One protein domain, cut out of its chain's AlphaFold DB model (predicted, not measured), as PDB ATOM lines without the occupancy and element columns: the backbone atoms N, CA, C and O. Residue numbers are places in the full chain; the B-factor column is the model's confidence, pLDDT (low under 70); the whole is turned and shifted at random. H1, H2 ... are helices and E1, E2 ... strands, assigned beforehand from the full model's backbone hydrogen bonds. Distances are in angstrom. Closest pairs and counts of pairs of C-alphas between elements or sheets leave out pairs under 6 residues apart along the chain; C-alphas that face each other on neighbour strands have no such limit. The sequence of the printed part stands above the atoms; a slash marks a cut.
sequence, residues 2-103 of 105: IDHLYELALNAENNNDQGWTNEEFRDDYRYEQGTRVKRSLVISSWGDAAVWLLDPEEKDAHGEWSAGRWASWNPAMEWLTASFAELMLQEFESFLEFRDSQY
ATOM      1  N   ILE A   2     -45.135 -19.056  26.129       59.69
ATOM      2  CA  ILE A   2     -44.856 -19.346  24.707       59.69
ATOM      3  C   ILE A   2     -43.360 -19.225  24.371       59.69
ATOM      4  O   ILE A   2     -42.784 -20.153  23.815       59.69
ATOM      5  N   ASP A   3     -42.707 -18.148  24.823       72.25
ATOM      6  CA  ASP A   3     -41.274 -17.949  24.565       72.25
ATOM      7  C   ASP A   3     -40.402 -19.080  25.131       72.25
ATOM      8  O   ASP A   3     -39.416 -19.459  24.520       72.25
ATOM      9  N   HIS A   4     -40.784 -19.697  26.255       79.50
ATOM     10  CA  HIS A   4     -39.979 -20.761  26.859       79.50
ATOM     11  C   HIS A   4     -40.023 -22.071  26.056       79.50
ATOM     12  O   HIS A   4     -38.988 -22.720  25.911       79.50
ATOM     13  N   LEU A   5     -41.192 -22.457  25.531       77.12
ATOM     14  CA  LEU A   5     -41.327 -23.656  24.690       77.12
ATOM     15  C   LEU A   5     -40.566 -23.500  23.381       77.12
ATOM     16  O   LEU A   5     -39.873 -24.420  22.962       77.12
ATOM     17  N   TYR A   6     -40.647 -22.311  22.786       79.19
ATOM     18  CA  TYR A   6     -39.890 -21.981  21.590       79.19
ATOM     19  C   TYR A   6     -38.379 -22.106  21.815       79.19
ATOM     20  O   TYR A   6     -37.701 -22.791  21.054       79.19
ATOM     21  N   GLU A   7     -37.855 -21.518  22.896       82.00
ATOM     22  CA  GLU A   7     -36.432 -21.642  23.234       82.00
ATOM     23  C   GLU A   7     -36.021 -23.100  23.466       82.00
ATOM     24  O   GLU A   7     -34.940 -23.519  23.057       82.00
ATOM     25  N   LEU A   8     -36.869 -23.915  24.099       78.19
ATOM     26  CA  LEU A   8     -36.568 -25.334  24.289       78.19
ATOM     27  C   LEU A   8     -36.578 -26.117  22.976       78.19
ATOM     28  O   LEU A   8     -35.738 -26.998  22.815       78.19
ATOM     29  N   ALA A   9     -37.471 -25.793  22.044       78.12
ATOM     30  CA  ALA A   9     -37.494 -26.414  20.726       78.12
ATOM     31  C   ALA A   9     -36.257 -26.041  19.893       78.12
ATOM     32  O   ALA A   9     -35.626 -26.918  19.307       78.12
ATOM     33  N   LEU A  10     -35.833 -24.773  19.927       77.88
ATOM     34  CA  LEU A  10     -34.568 -24.343  19.318       77.88
ATOM     35  C   LEU A  10     -33.357 -25.026  19.962       77.88
ATOM     36  O   LEU A  10     -32.426 -25.446  19.280       77.88
ATOM     37  N   ASN A  11     -33.353 -25.162  21.287       78.31
ATOM     38  CA  ASN A  11     -32.285 -25.867  21.985       78.31
ATOM     39  C   ASN A  11     -32.282 -27.366  21.662       78.31
ATOM     40  O   ASN A  11     -31.207 -27.959  21.611       78.31
ATOM     41  N   ALA A  12     -33.442 -27.982  21.433       72.94
ATOM     42  CA  ALA A  12     -33.529 -29.365  20.980       72.94
ATOM     43  C   ALA A  12     -32.951 -29.540  19.565       72.94
ATOM     44  O   ALA A  12     -32.265 -30.532  19.338       72.94
ATOM     45  N   GLU A  13     -33.133 -28.563  18.663       73.50
ATOM     46  CA  GLU A  13     -32.453 -28.523  17.351       73.50
ATOM     47  C   GLU A  13     -30.932 -28.519  17.533       73.50
ATOM     48  O   GLU A  13     -30.218 -29.356  16.985       73.50
ATOM     49  N   ASN A  14     -30.440 -27.576  18.342       73.81
ATOM     50  CA  ASN A  14     -29.012 -27.295  18.480       73.81
ATOM     51  C   ASN A  14     -28.240 -28.382  19.243       73.81
ATOM     52  O   ASN A  14     -27.039 -28.522  19.037       73.81
ATOM     53  N   ASN A  15     -28.903 -29.117  20.139       69.56
ATOM     54  CA  ASN A  15     -28.282 -30.169  20.952       69.56
ATOM     55  C   ASN A  15     -28.396 -31.568  20.329       69.56
ATOM     56  O   ASN A  15     -27.941 -32.542  20.932       69.56
ATOM     57  N   ASN A  16     -29.003 -31.702  19.147       64.62
ATOM     58  CA  ASN A  16     -29.126 -32.991  18.478       64.62
ATOM     59  C   ASN A  16     -27.829 -33.326  17.708       64.62
ATOM     60  O   ASN A  16     -27.784 -33.298  16.483       64.62
ATOM     61  N   ASP A  17     -26.759 -33.676  18.436       55.38
ATOM     62  CA  ASP A  17     -25.489 -34.207  17.882       55.38
ATOM     63  C   ASP A  17     -25.680 -35.542  17.123       55.38
ATOM     64  O   ASP A  17     -24.789 -36.032  16.424       55.38
ATOM     65  N   GLN A  18     -26.848 -36.165  17.282       52.69
ATOM     66  CA  GLN A  18     -27.291 -37.359  16.578       52.69
ATOM     67  C   GLN A  18     -28.113 -36.895  15.368       52.69
ATOM     68  O   GLN A  18     -29.143 -36.255  15.547       52.69
ATOM     69  N   GLY A  19     -27.666 -37.192  14.148       51.53
ATOM     70  CA  GLY A  19     -28.255 -36.739  12.877       51.53
ATOM     71  C   GLY A  19     -29.676 -37.231  12.557       51.53
ATOM     72  O   GLY A  19     -29.894 -37.792  11.490       51.53
ATOM     73  N   TRP A  20     -30.650 -37.022  13.448       53.34
ATOM     74  CA  TRP A  20     -32.074 -37.299  13.215       53.34
ATOM     75  C   TRP A  20     -32.672 -36.381  12.143       53.34
ATOM     76  O   TRP A  20     -33.647 -36.744  11.494       53.34
ATOM     77  N   THR A  21     -32.063 -35.217  11.914       58.00
ATOM     78  CA  THR A  21     -32.397 -34.326  10.804       58.00
ATOM     79  C   THR A  21     -31.294 -34.418   9.752       58.00
ATOM     80  O   THR A  21     -30.272 -33.736   9.856       58.00
ATOM     81  N   ASN A  22     -31.474 -35.254   8.724       61.97
ATOM     82  CA  ASN A  22     -30.704 -35.072   7.489       61.97
ATOM     83  C   ASN A  22     -30.924 -33.635   6.984       61.97
ATOM     84  O   ASN A  22     -31.975 -33.050   7.243       61.97
ATOM     85  N   GLU A  23     -29.969 -33.073   6.237       67.38
ATOM     86  CA  GLU A  23     -30.110 -31.724   5.656       67.38
ATOM     87  C   GLU A  23     -31.427 -31.554   4.881       67.38
ATOM     88  O   GLU A  23     -32.043 -30.495   4.959       67.38
ATOM     89  N   GLU A  24     -31.897 -32.621   4.228       68.19
ATOM     90  CA  GLU A  24     -33.180 -32.668   3.514       68.19
ATOM     91  C   GLU A  24     -34.416 -32.467   4.412       68.19
ATOM     92  O   GLU A  24     -35.401 -31.916   3.943       68.19
ATOM     93  N   PHE A  25     -34.372 -32.855   5.692       64.25
ATOM     94  CA  PHE A  25     -35.510 -32.762   6.626       64.25
ATOM     95  C   PHE A  25     -35.372 -31.617   7.638       64.25
ATOM     96  O   PHE A  25     -36.193 -31.469   8.546       64.25
ATOM     97  N   ARG A  26     -34.317 -30.799   7.526       68.25
ATOM     98  CA  ARG A  26     -34.043 -29.725   8.491       68.25
ATOM     99  C   ARG A  26     -35.075 -28.599   8.419       68.25
ATOM    100  O   ARG A  26     -35.395 -28.004   9.446       68.25
ATOM    101  N   ASP A  27     -35.580 -28.300   7.228       70.62
ATOM    102  CA  ASP A  27     -36.565 -27.234   7.038       70.62
ATOM    103  C   ASP A  27     -37.936 -27.630   7.606       70.62
ATOM    104  O   ASP A  27     -38.527 -26.846   8.350       70.62
ATOM    105  N   ASP A  28     -38.370 -28.872   7.375       68.69
ATOM    106  CA  ASP A  28     -39.584 -29.433   7.984       68.69
ATOM    107  C   ASP A  28     -39.472 -29.443   9.510       68.69
ATOM    108  O   ASP A  28     -40.365 -28.984  10.216       68.69
ATOM    109  N   TYR A  29     -38.319 -29.855  10.040       68.25
ATOM    110  CA  TYR A  29     -38.065 -29.829  11.476       68.25
ATOM    111  C   TYR A  29     -38.151 -28.410  12.067       68.25
ATOM    112  O   TYR A  29     -38.770 -28.208  13.112       68.25
ATOM    113  N   ARG A  30     -37.566 -27.398  11.413       71.50
ATOM    114  CA  ARG A  30     -37.630 -25.993  11.868       71.50
ATOM    115  C   ARG A  30     -39.036 -25.424  11.825       71.50
ATOM    116  O   ARG A  30     -39.413 -24.630  12.698       71.50
ATOM    117  N   TYR A  31     -39.789 -25.793  10.797       70.94
ATOM    118  CA  TYR A  31     -41.192 -25.445  10.699       70.94
ATOM    119  C   TYR A  31     -41.969 -26.072  11.862       70.94
ATOM    120  O   TYR A  31     -42.587 -25.333  12.628       70.94
ATOM    121  N   GLU A  32     -41.838 -27.383  12.072       71.31
ATOM    122  CA  GLU A  32     -42.593 -28.124  13.086       71.31
ATOM    123  C   GLU A  32     -42.216 -27.752  14.524       71.31
ATOM    124  O   GLU A  32     -43.086 -27.479  15.351       71.31
ATOM    125  N   GLN A  33     -40.924 -27.695  14.840       72.31
ATOM    126  CA  GLN A  33     -40.453 -27.511  16.214       72.31
ATOM    127  C   GLN A  33     -40.320 -26.045  16.601       72.31
ATOM    128  O   GLN A  33     -40.672 -25.661  17.709       72.31
ATOM    129  N   GLY A  34     -39.817 -25.199  15.707       76.31
ATOM    130  CA  GLY A  34     -39.604 -23.790  16.021       76.31
ATOM    131  C   GLY A  34     -40.849 -22.961  15.741       76.31
ATOM    132  O   GLY A  34     -41.408 -22.310  16.622       76.31
ATOM    133  N   THR A  35     -41.271 -22.953  14.481       80.81
ATOM    134  CA  THR A  35     -42.279 -21.996  14.009       80.81
ATOM    135  C   THR A  35     -43.672 -22.357  14.502       80.81
ATOM    136  O   THR A  35     -44.370 -21.492  15.039       80.81
ATOM    137  N   ARG A  36     -44.057 -23.628  14.372       85.75
ATOM    138  CA  ARG A  36     -45.387 -24.107  14.735       85.75
ATOM    139  C   ARG A  36     -45.603 -24.073  16.245       85.75
ATOM    140  O   ARG A  36     -46.526 -23.411  16.700       85.75
ATOM    141  N   VAL A  37     -44.669 -24.608  17.038       86.06
ATOM    142  CA  VAL A  37     -44.719 -24.513  18.515       86.06
ATOM    143  C   VAL A  37     -44.822 -23.064  19.003       86.06
ATOM    144  O   VAL A  37     -45.587 -22.780  19.924       86.06
ATOM    145  N   LYS A  38     -44.094 -22.123  18.385       87.06
ATOM    146  CA  LYS A  38     -44.120 -20.704  18.781       87.06
ATOM    147  C   LYS A  38     -45.485 -20.047  18.596       87.06
ATOM    148  O   LYS A  38     -45.843 -19.168  19.378       87.06
ATOM    149  N   ARG A  39     -46.220 -20.404  17.543       89.12
ATOM    150  CA  ARG A  39     -47.543 -19.819  17.266       89.12
ATOM    151  C   ARG A  39     -48.684 -20.571  17.947       89.12
ATOM    152  O   ARG A  39     -49.790 -20.036  18.012       89.12
ATOM    153  N   SER A  40     -48.432 -21.779  18.446       90.75
ATOM    154  CA  SER A  40     -49.453 -22.603  19.077       90.75
ATOM    155  C   SER A  40     -49.895 -22.096  20.447       90.75
ATOM    156  O   SER A  40     -49.130 -21.525  21.228       90.75
ATOM    157  N   LEU A  41     -51.155 -22.383  20.764       92.06
ATOM    158  CA  LEU A  41     -51.712 -22.242  22.099       92.06
ATOM    159  C   LEU A  41     -51.429 -23.507  22.915       92.06
ATOM    160  O   LEU A  41     -51.763 -24.610  22.491       92.06
ATOM    161  N   VAL A  42     -50.879 -23.333  24.114       91.44
ATOM    162  CA  VAL A  42     -50.710 -24.420  25.087       91.44
ATOM    163  C   VAL A  42     -52.009 -24.609  25.863       91.44
ATOM    164  O   VAL A  42     -52.500 -23.651  26.466       91.44
ATOM    165  N   ILE A  43     -52.545 -25.830  25.878       90.31
ATOM    166  CA  ILE A  43     -53.825 -26.147  26.538       90.31
ATOM    167  C   ILE A  43     -53.695 -27.093  27.738       90.31
ATOM    168  O   ILE A  43     -54.680 -27.335  28.432       90.31
ATOM    169  N   SER A  44     -52.493 -27.606  28.018       88.00
ATOM    170  CA  SER A  44     -52.216 -28.461  29.179       88.00
ATOM    171  C   SER A  44     -51.207 -27.834  30.142       88.00
ATOM    172  O   SER A  44     -50.576 -26.813  29.862       88.00
ATOM    173  N   SER A  45     -51.052 -28.462  31.309       82.56
ATOM    174  CA  SER A  45     -50.069 -28.047  32.305       82.56
ATOM    175  C   SER A  45     -48.666 -28.573  31.979       82.56
ATOM    176  O   SER A  45     -48.502 -29.570  31.284       82.56
ATOM    177  N   TRP A  46     -47.647 -27.927  32.545       66.81
ATOM    178  CA  TRP A  46     -46.243 -28.351  32.462       66.81
ATOM    179  C   TRP A  46     -45.879 -29.542  33.364       66.81
ATOM    180  O   TRP A  46     -44.731 -29.974  33.362       66.81
ATOM    181  N   GLY A  47     -46.823 -30.050  34.167       64.75
ATOM    182  CA  GLY A  47     -46.602 -31.225  35.020       64.75
ATOM    183  C   GLY A  47     -46.568 -32.544  34.246       64.75
ATOM    184  O   GLY A  47     -46.189 -33.572  34.801       64.75
ATOM    185  N   ASP A  48     -46.945 -32.501  32.971       62.78
ATOM    186  CA  ASP A  48     -46.961 -33.644  32.079       62.78
ATOM    187  C   ASP A  48     -45.608 -33.799  31.376       62.78
ATOM    188  O   ASP A  48     -44.943 -32.828  31.021       62.78
ATOM    189  N   ALA A  49     -45.220 -35.049  31.113       78.50
ATOM    190  CA  ALA A  49     -44.041 -35.422  30.320       78.50
ATOM    191  C   ALA A  49     -43.974 -34.728  28.937       78.50
ATOM    192  O   ALA A  49     -42.925 -34.683  28.297       78.50
ATOM    193  N   ALA A  50     -45.111 -34.222  28.463       84.62
ATOM    194  CA  ALA A  50     -45.269 -33.516  27.209       84.62
ATOM    195  C   ALA A  50     -46.504 -32.604  27.292       84.62
ATOM    196  O   ALA A  50     -47.493 -32.979  27.927       84.62
ATOM    197  N   VAL A  51     -46.468 -31.449  26.630       87.50
ATOM    198  CA  VAL A  51     -47.567 -30.471  26.613       87.50
ATOM    199  C   VAL A  51     -48.461 -30.640  25.392       87.50
ATOM    200  O   VAL A  51     -48.041 -31.189  24.380       87.50
ATOM    201  N   TRP A  52     -49.691 -30.154  25.488       90.00
ATOM    202  CA  TRP A  52     -50.685 -30.185  24.422       90.00
ATOM    203  C   TRP A  52     -50.769 -28.827  23.739       90.00
ATOM    204  O   TRP A  52     -50.855 -27.794  24.415       90.00
ATOM    205  N   LEU A  53     -50.743 -28.840  22.410       91.31
ATOM    206  CA  LEU A  53     -50.658 -27.667  21.552       91.31
ATOM    207  C   LEU A  53     -51.817 -27.636  20.557       91.31
ATOM    208  O   LEU A  53     -52.173 -28.663  19.986       91.31
ATOM    209  N   LEU A  54     -52.344 -26.437  20.311       93.19
ATOM    210  CA  LEU A  54     -53.247 -26.149  19.198       93.19
ATOM    211  C   LEU A  54     -52.610 -25.111  18.277       93.19
ATOM    212  O   LEU A  54     -52.256 -24.023  18.735       93.19
ATOM    213  N   ASP A  55     -52.468 -25.424  16.994       92.00
ATOM    214  CA  ASP A  55     -51.923 -24.510  15.992       92.00
ATOM    215  C   ASP A  55     -53.045 -23.816  15.195       92.00
ATOM    216  O   ASP A  55     -53.781 -24.488  14.471       92.00
ATOM    217  N   PRO A  56     -53.173 -22.477  15.291       92.12
ATOM    218  CA  PRO A  56     -54.234 -21.733  14.622       92.12
ATOM    219  C   PRO A  56     -54.001 -21.464  13.125       92.12
ATOM    220  O   PRO A  56     -54.917 -20.929  12.486       92.12
ATOM    221  N   GLU A  57     -52.805 -21.726  12.574       90.38
ATOM    222  CA  GLU A  57     -52.509 -21.447  11.156       90.38
ATOM    223  C   GLU A  57     -53.290 -22.375  10.221       90.38
ATOM    224  O   GLU A  57     -53.904 -21.907   9.260       90.38
ATOM    225  N   GLU A  58     -53.319 -23.667  10.538       83.31
ATOM    226  CA  GLU A  58     -54.062 -24.670   9.781       83.31
ATOM    227  C   GLU A  58     -55.412 -24.945  10.432       83.31
ATOM    228  O   GLU A  58     -55.506 -25.204  11.636       83.31
ATOM    229  N   LYS A  59     -56.465 -24.885   9.611       91.50
ATOM    230  CA  LYS A  59     -57.831 -25.166  10.036       91.50
ATOM    231  C   LYS A  59     -58.481 -26.197   9.143       91.50
ATOM    232  O   LYS A  59     -58.324 -26.143   7.922       91.50
ATOM    233  N   ASP A  60     -59.246 -27.087   9.752       91.31
ATOM    234  CA  ASP A  60     -60.073 -28.033   9.017       91.31
ATOM    235  C   ASP A  60     -61.296 -27.348   8.360       91.31
ATOM    236  O   ASP A  60     -61.494 -26.129   8.432       91.31
ATOM    237  N   ALA A  61     -62.156 -28.145   7.718       93.12
ATOM    238  CA  ALA A  61     -63.381 -27.657   7.077       93.12
ATOM    239  C   ALA A  61     -64.409 -27.053   8.062       93.12
ATOM    240  O   ALA A  61     -65.332 -26.355   7.633       93.12
ATOM    241  N   HIS A  62     -64.259 -27.310   9.361       93.06
ATOM    242  CA  HIS A  62     -65.115 -26.815  10.438       93.06
ATOM    243  C   HIS A  62     -64.507 -25.611  11.176       93.06
ATOM    244  O   HIS A  62     -65.181 -24.992  12.001       93.06
ATOM    245  N   GLY A  63     -63.279 -25.218  10.827       93.44
ATOM    246  CA  GLY A  63     -62.556 -24.117  11.454       93.44
ATOM    247  C   GLY A  63     -61.805 -24.515  12.727       93.44
ATOM    248  O   GLY A  63     -61.325 -23.621  13.432       93.44
ATOM    249  N   GLU A  64     -61.708 -25.811  13.023       94.62
ATOM    250  CA  GLU A  64     -60.944 -26.327  14.153       94.62
ATOM    251  C   GLU A  64     -59.446 -26.259  13.891       94.62
ATOM    252  O   GLU A  64     -59.004 -26.244  12.748       94.62
ATOM    253  N   TRP A  65     -58.670 -26.164  14.965       95.12
ATOM    254  CA  TRP A  65     -57.217 -26.048  14.899       95.12
ATOM    255  C   TRP A  65     -56.581 -27.427  14.949       95.12
ATOM    256  O   TRP A  65     -57.008 -28.278  15.736       95.12
ATOM    257  N   SER A  66     -55.522 -27.600  14.161       92.50
ATOM    258  CA  SER A  66     -54.676 -28.787  14.258       92.50
ATOM    259  C   SER A  66     -54.087 -28.918  15.661       92.50
ATOM    260  O   SER A  66     -53.757 -27.919  16.314       92.50
ATOM    261  N   ALA A  67     -53.974 -30.156  16.131       91.50
ATOM    262  CA  ALA A  67     -53.529 -30.444  17.478       91.50
ATOM    263  C   ALA A  67     -52.336 -31.394  17.502       91.50
ATOM    264  O   ALA A  67     -52.192 -32.309  16.689       91.50
ATOM    265  N   GLY A  68     -51.467 -31.160  18.475       87.75
ATOM    266  CA  GLY A  68     -50.255 -31.930  18.671       87.75
ATOM    267  C   GLY A  68     -49.916 -32.034  20.144       87.75
ATOM    268  O   GLY A  68     -50.388 -31.262  20.986       87.75
ATOM    269  N   ARG A  69     -49.066 -33.002  20.460       86.88
ATOM    270  CA  ARG A  69     -48.367 -33.039  21.743       86.88
ATOM    271  C   ARG A  69     -47.020 -32.322  21.562       86.88
ATOM    272  O   ARG A  69     -46.723 -31.865  20.477       86.88
ATOM    273  N   TRP A  70     -46.195 -32.123  22.572       86.00
ATOM    274  CA  TRP A  70     -44.809 -31.702  22.358       86.00
ATOM    275  C   TRP A  70     -43.987 -32.054  23.580       86.00
ATOM    276  O   TRP A  70     -44.407 -31.794  24.710       86.00
ATOM    277  N   ALA A  71     -42.809 -32.628  23.364       82.88
ATOM    278  CA  ALA A  71     -41.873 -32.942  24.430       82.88
ATOM    279  C   ALA A  71     -40.455 -32.571  24.016       82.88
ATOM    280  O   ALA A  71     -39.997 -32.951  22.942       82.88
ATOM    281  N   SER A  72     -39.725 -31.926  24.925       75.75
ATOM    282  CA  SER A  72     -38.325 -31.539  24.698       75.75
ATOM    283  C   SER A  72     -37.396 -32.716  24.360       75.75
ATOM    284  O   SER A  72     -36.392 -32.526  23.684       75.75
ATOM    285  N   TRP A  73     -37.735 -33.934  24.797       74.44
ATOM    286  CA  TRP A  73     -36.970 -35.155  24.528       74.44
ATOM    287  C   TRP A  73     -37.390 -35.903  23.255       74.44
ATOM    288  O   TRP A  73     -36.751 -36.889  22.901       74.44
ATOM    289  N   ASN A  74     -38.477 -35.489  22.591       71.69
ATOM    290  CA  ASN A  74     -38.953 -36.094  21.345       71.69
ATOM    291  C   ASN A  74     -39.223 -34.994  20.313       71.69
ATOM    292  O   ASN A  74     -40.376 -34.642  20.058       71.69
ATOM    293  N   PRO A  75     -38.160 -34.425  19.733       59.12
ATOM    294  CA  PRO A  75     -38.296 -33.269  18.871       59.12
ATOM    295  C   PRO A  75     -38.709 -33.611  17.429       59.12
ATOM    296  O   PRO A  75     -38.898 -32.711  16.633       59.12
ATOM    297  N   ALA A  76     -38.840 -34.884  17.049       63.41
ATOM    298  CA  ALA A  76     -39.317 -35.292  15.719       63.41
ATOM    299  C   ALA A  76     -40.789 -35.732  15.760       63.41
ATOM    300  O   ALA A  76     -41.191 -36.681  15.096       63.41
ATOM    301  N   MET A  77     -41.580 -35.108  16.628       69.44
ATOM    302  CA  MET A  77     -42.948 -35.536  16.862       69.44
ATOM    303  C   MET A  77     -43.881 -35.079  15.734       69.44
ATOM    304  O   MET A  77     -43.844 -33.922  15.322       69.44
ATOM    305  N   GLU A  78     -44.746 -35.989  15.292       71.38
ATOM    306  CA  GLU A  78     -45.824 -35.714  14.345       71.38
ATOM    307  C   GLU A  78     -47.006 -35.010  15.031       71.38
ATOM    308  O   GLU A  78     -47.341 -35.291  16.187       71.38
ATOM    309  N   TRP A  79     -47.658 -34.100  14.306       76.44
ATOM    310  CA  TRP A  79     -48.949 -33.551  14.717       76.44
ATOM    311  C   TRP A  79     -50.014 -34.631  14.609       76.44
ATOM    312  O   TRP A  79     -50.064 -35.368  13.629       76.44
ATOM    313  N   LEU A  80     -50.838 -34.748  15.647       78.88
ATOM    314  CA  LEU A  80     -51.663 -35.932  15.864       78.88
ATOM    315  C   LEU A  80     -52.962 -35.873  15.060       78.88
ATOM    316  O   LEU A  80     -53.380 -36.882  14.496       78.88
ATOM    317  N   THR A  81     -53.605 -34.702  15.006       85.50
ATOM    318  CA  THR A  81     -54.929 -34.541  14.389       85.50
ATOM    319  C   THR A  81     -55.103 -33.172  13.732       85.50
ATOM    320  O   THR A  81     -54.453 -32.185  14.094       85.50
ATOM    321  N   ALA A  82     -56.032 -33.092  12.776       88.44
ATOM    322  CA  ALA A  82     -56.418 -31.833  12.136       88.44
ATOM    323  C   ALA A  82     -57.424 -31.020  12.975       88.44
ATOM    324  O   ALA A  82     -57.656 -29.848  12.685       88.44
ATOM    325  N   SER A  83     -58.001 -31.634  14.013       91.56
ATOM    326  CA  SER A  83     -59.063 -31.071  14.845       91.56
ATOM    327  C   SER A  83     -58.817 -31.330  16.338       91.56
ATOM    328  O   SER A  83     -58.341 -32.396  16.746       91.56
ATOM    329  N   PHE A  84     -59.190 -30.359  17.178       92.12
ATOM    330  CA  PHE A  84     -59.143 -30.506  18.633       92.12
ATOM    331  C   PHE A  84     -60.206 -31.487  19.140       92.12
ATOM    332  O   PHE A  84     -59.954 -32.244  20.078       92.12
ATOM    333  N   ALA A  85     -61.389 -31.505  18.527       92.81
ATOM    334  CA  ALA A  85     -62.422 -32.474  18.865       92.81
ATOM    335  C   ALA A  85     -61.968 -33.912  18.575       92.81
ATOM    336  O   ALA A  85     -62.150 -34.784  19.426       92.81
ATOM    337  N   GLU A  86     -61.334 -34.151  17.420       93.06
ATOM    338  CA  GLU A  86     -60.757 -35.456  17.068       93.06
ATOM    339  C   GLU A  86     -59.731 -35.910  18.102       93.06
ATOM    340  O   GLU A  86     -59.781 -37.041  18.580       93.06
ATOM    341  N   LEU A  87     -58.841 -35.003  18.495       91.50
ATOM    342  CA  LEU A  87     -57.834 -35.262  19.509       91.50
ATOM    343  C   LEU A  87     -58.470 -35.687  20.847       91.50
ATOM    344  O   LEU A  87     -58.089 -36.696  21.436       91.50
ATOM    345  N   MET A  88     -59.449 -34.921  21.333       92.25
ATOM    346  CA  MET A  88     -60.123 -35.221  22.599       92.25
ATOM    347  C   MET A  88     -60.881 -36.547  22.550       92.25
ATOM    348  O   MET A  88     -60.952 -37.248  23.561       92.25
ATOM    349  N   LEU A  89     -61.445 -36.892  21.391       94.50
ATOM    350  CA  LEU A  89     -62.114 -38.170  21.188       94.50
ATOM    351  C   LEU A  89     -61.114 -39.332  21.264       94.50
ATOM    352  O   LEU A  89     -61.359 -40.272  22.013       94.50
ATOM    353  N   GLN A  90     -59.972 -39.232  20.574       92.06
ATOM    354  CA  GLN A  90     -58.922 -40.259  20.601       92.06
ATOM    355  C   GLN A  90     -58.369 -40.496  22.013       92.06
ATOM    356  O   GLN A  90     -58.179 -41.640  22.430       92.06
ATOM    357  N   GLU A  91     -58.149 -39.431  22.786       90.25
ATOM    358  CA  GLU A  91     -57.702 -39.553  24.179       90.25
ATOM    359  C   GLU A  91     -58.762 -40.181  25.078       90.25
ATOM    360  O   GLU A  91     -58.449 -40.983  25.960       90.25
ATOM    361  N   PHE A  92     -60.030 -39.834  24.857       94.12
ATOM    362  CA  PHE A  92     -61.125 -40.428  25.606       94.12
ATOM    363  C   PHE A  92     -61.261 -41.924  25.308       94.12
ATOM    364  O   PHE A  92     -61.380 -42.717  26.242       94.12
ATOM    365  N   GLU A  93     -61.189 -42.321  24.039       95.25
ATOM    366  CA  GLU A  93     -61.194 -43.727  23.620       95.25
ATOM    367  C   GLU A  93     -60.014 -44.490  24.229       95.25
ATOM    368  O   GLU A  93     -60.222 -45.503  24.898       95.25
ATOM    369  N   SER A  94     -58.803 -43.937  24.125       90.44
ATOM    370  CA  SER A  94     -57.597 -44.511  24.735       90.44
ATOM    371  C   SER A  94     -57.761 -44.693  26.246       90.44
ATOM    372  O   SER A  94     -57.441 -45.745  26.800       90.44
ATOM    373  N   PHE A  95     -58.312 -43.694  26.943       92.12
ATOM    374  CA  PHE A  95     -58.589 -43.790  28.376       92.12
ATOM    375  C   PHE A  95     -59.570 -44.923  28.708       92.12
ATOM    376  O   PHE A  95     -59.352 -45.651  29.679       92.12
ATOM    377  N   LEU A  96     -60.642 -45.082  27.927       95.06
ATOM    378  CA  LEU A  96     -61.604 -46.168  28.122       95.06
ATOM    379  C   LEU A  96     -60.942 -47.536  27.922       95.06
ATOM    380  O   LEU A  96     -61.130 -48.418  28.758       95.06
ATOM    381  N   GLU A  97     -60.111 -47.689  26.890       94.38
ATOM    382  CA  GLU A  97     -59.346 -48.916  26.644       94.38
ATOM    383  C   GLU A  97     -58.399 -49.248  27.805       94.38
ATOM    384  O   GLU A  97     -58.357 -50.387  28.280       94.38
ATOM    385  N   PHE A  98     -57.672 -48.256  28.325       92.44
ATOM    386  CA  PHE A  98     -56.807 -48.444  29.491       92.44
ATOM    387  C   PHE A  98     -57.598 -48.797  30.750       92.44
ATOM    388  O   PHE A  98     -57.196 -49.684  31.501       92.44
ATOM    389  N   ARG A  99     -58.729 -48.134  30.997       92.75
ATOM    390  CA  ARG A  99     -59.589 -48.434  32.147       92.75
ATOM    391  C   ARG A  99     -60.118 -49.867  32.082       92.75
ATOM    392  O   ARG A  99     -60.081 -50.573  33.088       92.75
ATOM    393  N   ASP A 100     -60.596 -50.282  30.914       91.81
ATOM    394  CA  ASP A 100     -61.276 -51.566  30.735       91.81
ATOM    395  C   ASP A 100     -60.284 -52.732  30.631       91.81
ATOM    396  O   ASP A 100     -60.575 -53.825  31.107       91.81
ATOM    397  N   SER A 101     -59.072 -52.501  30.116       87.06
ATOM    398  CA  SER A 101     -57.990 -53.501  30.136       87.06
ATOM    399  C   SER A 101     -57.422 -53.760  31.535       87.06
ATOM    400  O   SER A 101     -56.942 -54.860  31.807       87.06
ATOM    401  N   GLN A 102     -57.504 -52.781  32.440       74.25
ATOM    402  CA  GLN A 102     -57.144 -52.945  33.855       74.25
ATOM    403  C   GLN A 102     -58.266 -53.599  34.678       74.25
ATOM    404  O   GLN A 102     -58.048 -53.998  35.824       74.25
ATOM    405  N   TYR A 103     -59.463 -53.739  34.104       59.12
ATOM    406  CA  TYR A 103     -60.567 -54.468  34.709       59.12
ATOM    407  C   TYR A 103     -60.422 -55.969  34.411       59.12
ATOM    408  O   TYR A 103     -60.974 -56.497  33.448       59.12
TER     409      TYR A 103
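Overview. This is residues 2 to 103 of the 105 residues of an uncharacterized protein of Calothrix desertica PCC 7102 (UniProt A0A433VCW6). A strand hairpin, E1 and E2, sits in the middle, with the helical hairpin H1 and H2 at one end and H3 at the other, its residues 91 to 101 sticking out. 102 residues are printed, mixed in class, in the order H1 H2 E1 E2 H3, with an antiparallel sheet E1 - E2. The whole is only just compact, close to loose: radius of gyration of the C-alphas 15.0 A, spans 45 by 34 by 26 A.

Along the chain. Find E1 at residues 51 to 59, bending by 73 degrees at 56, and E2 at 65 to 70. H1, residues 2 to 14, 18.8 A, begins at (-44.856, -19.346, 24.707). H2, residues 23 to 39, spans 24.1 A; H3, residues 84 to 101, 25.7 A, ends at (-57.990, -53.501, 30.136).

Arrangement. Look at N 53 of E1 and O 68 of E2, 2.8 A, within hydrogen-bond range. The closest C-alphas of E2 and H3 are Ala 67 and Phe 84, 5.7 A; of E1 and H2, Asp 55 and Arg 39, 6.5 A. H1 and H2 touch at Tyr 6 and Lys 38, closest C-alphas 5.2 A. O i to N i+4 is within range throughout H1 and H3, 9 of 13 in H2.

Size, cuts and confidence. The printed part has no cut; links H2 to E1 and E2 to H3 are long. Low pLDDT includes residues 15 to 26.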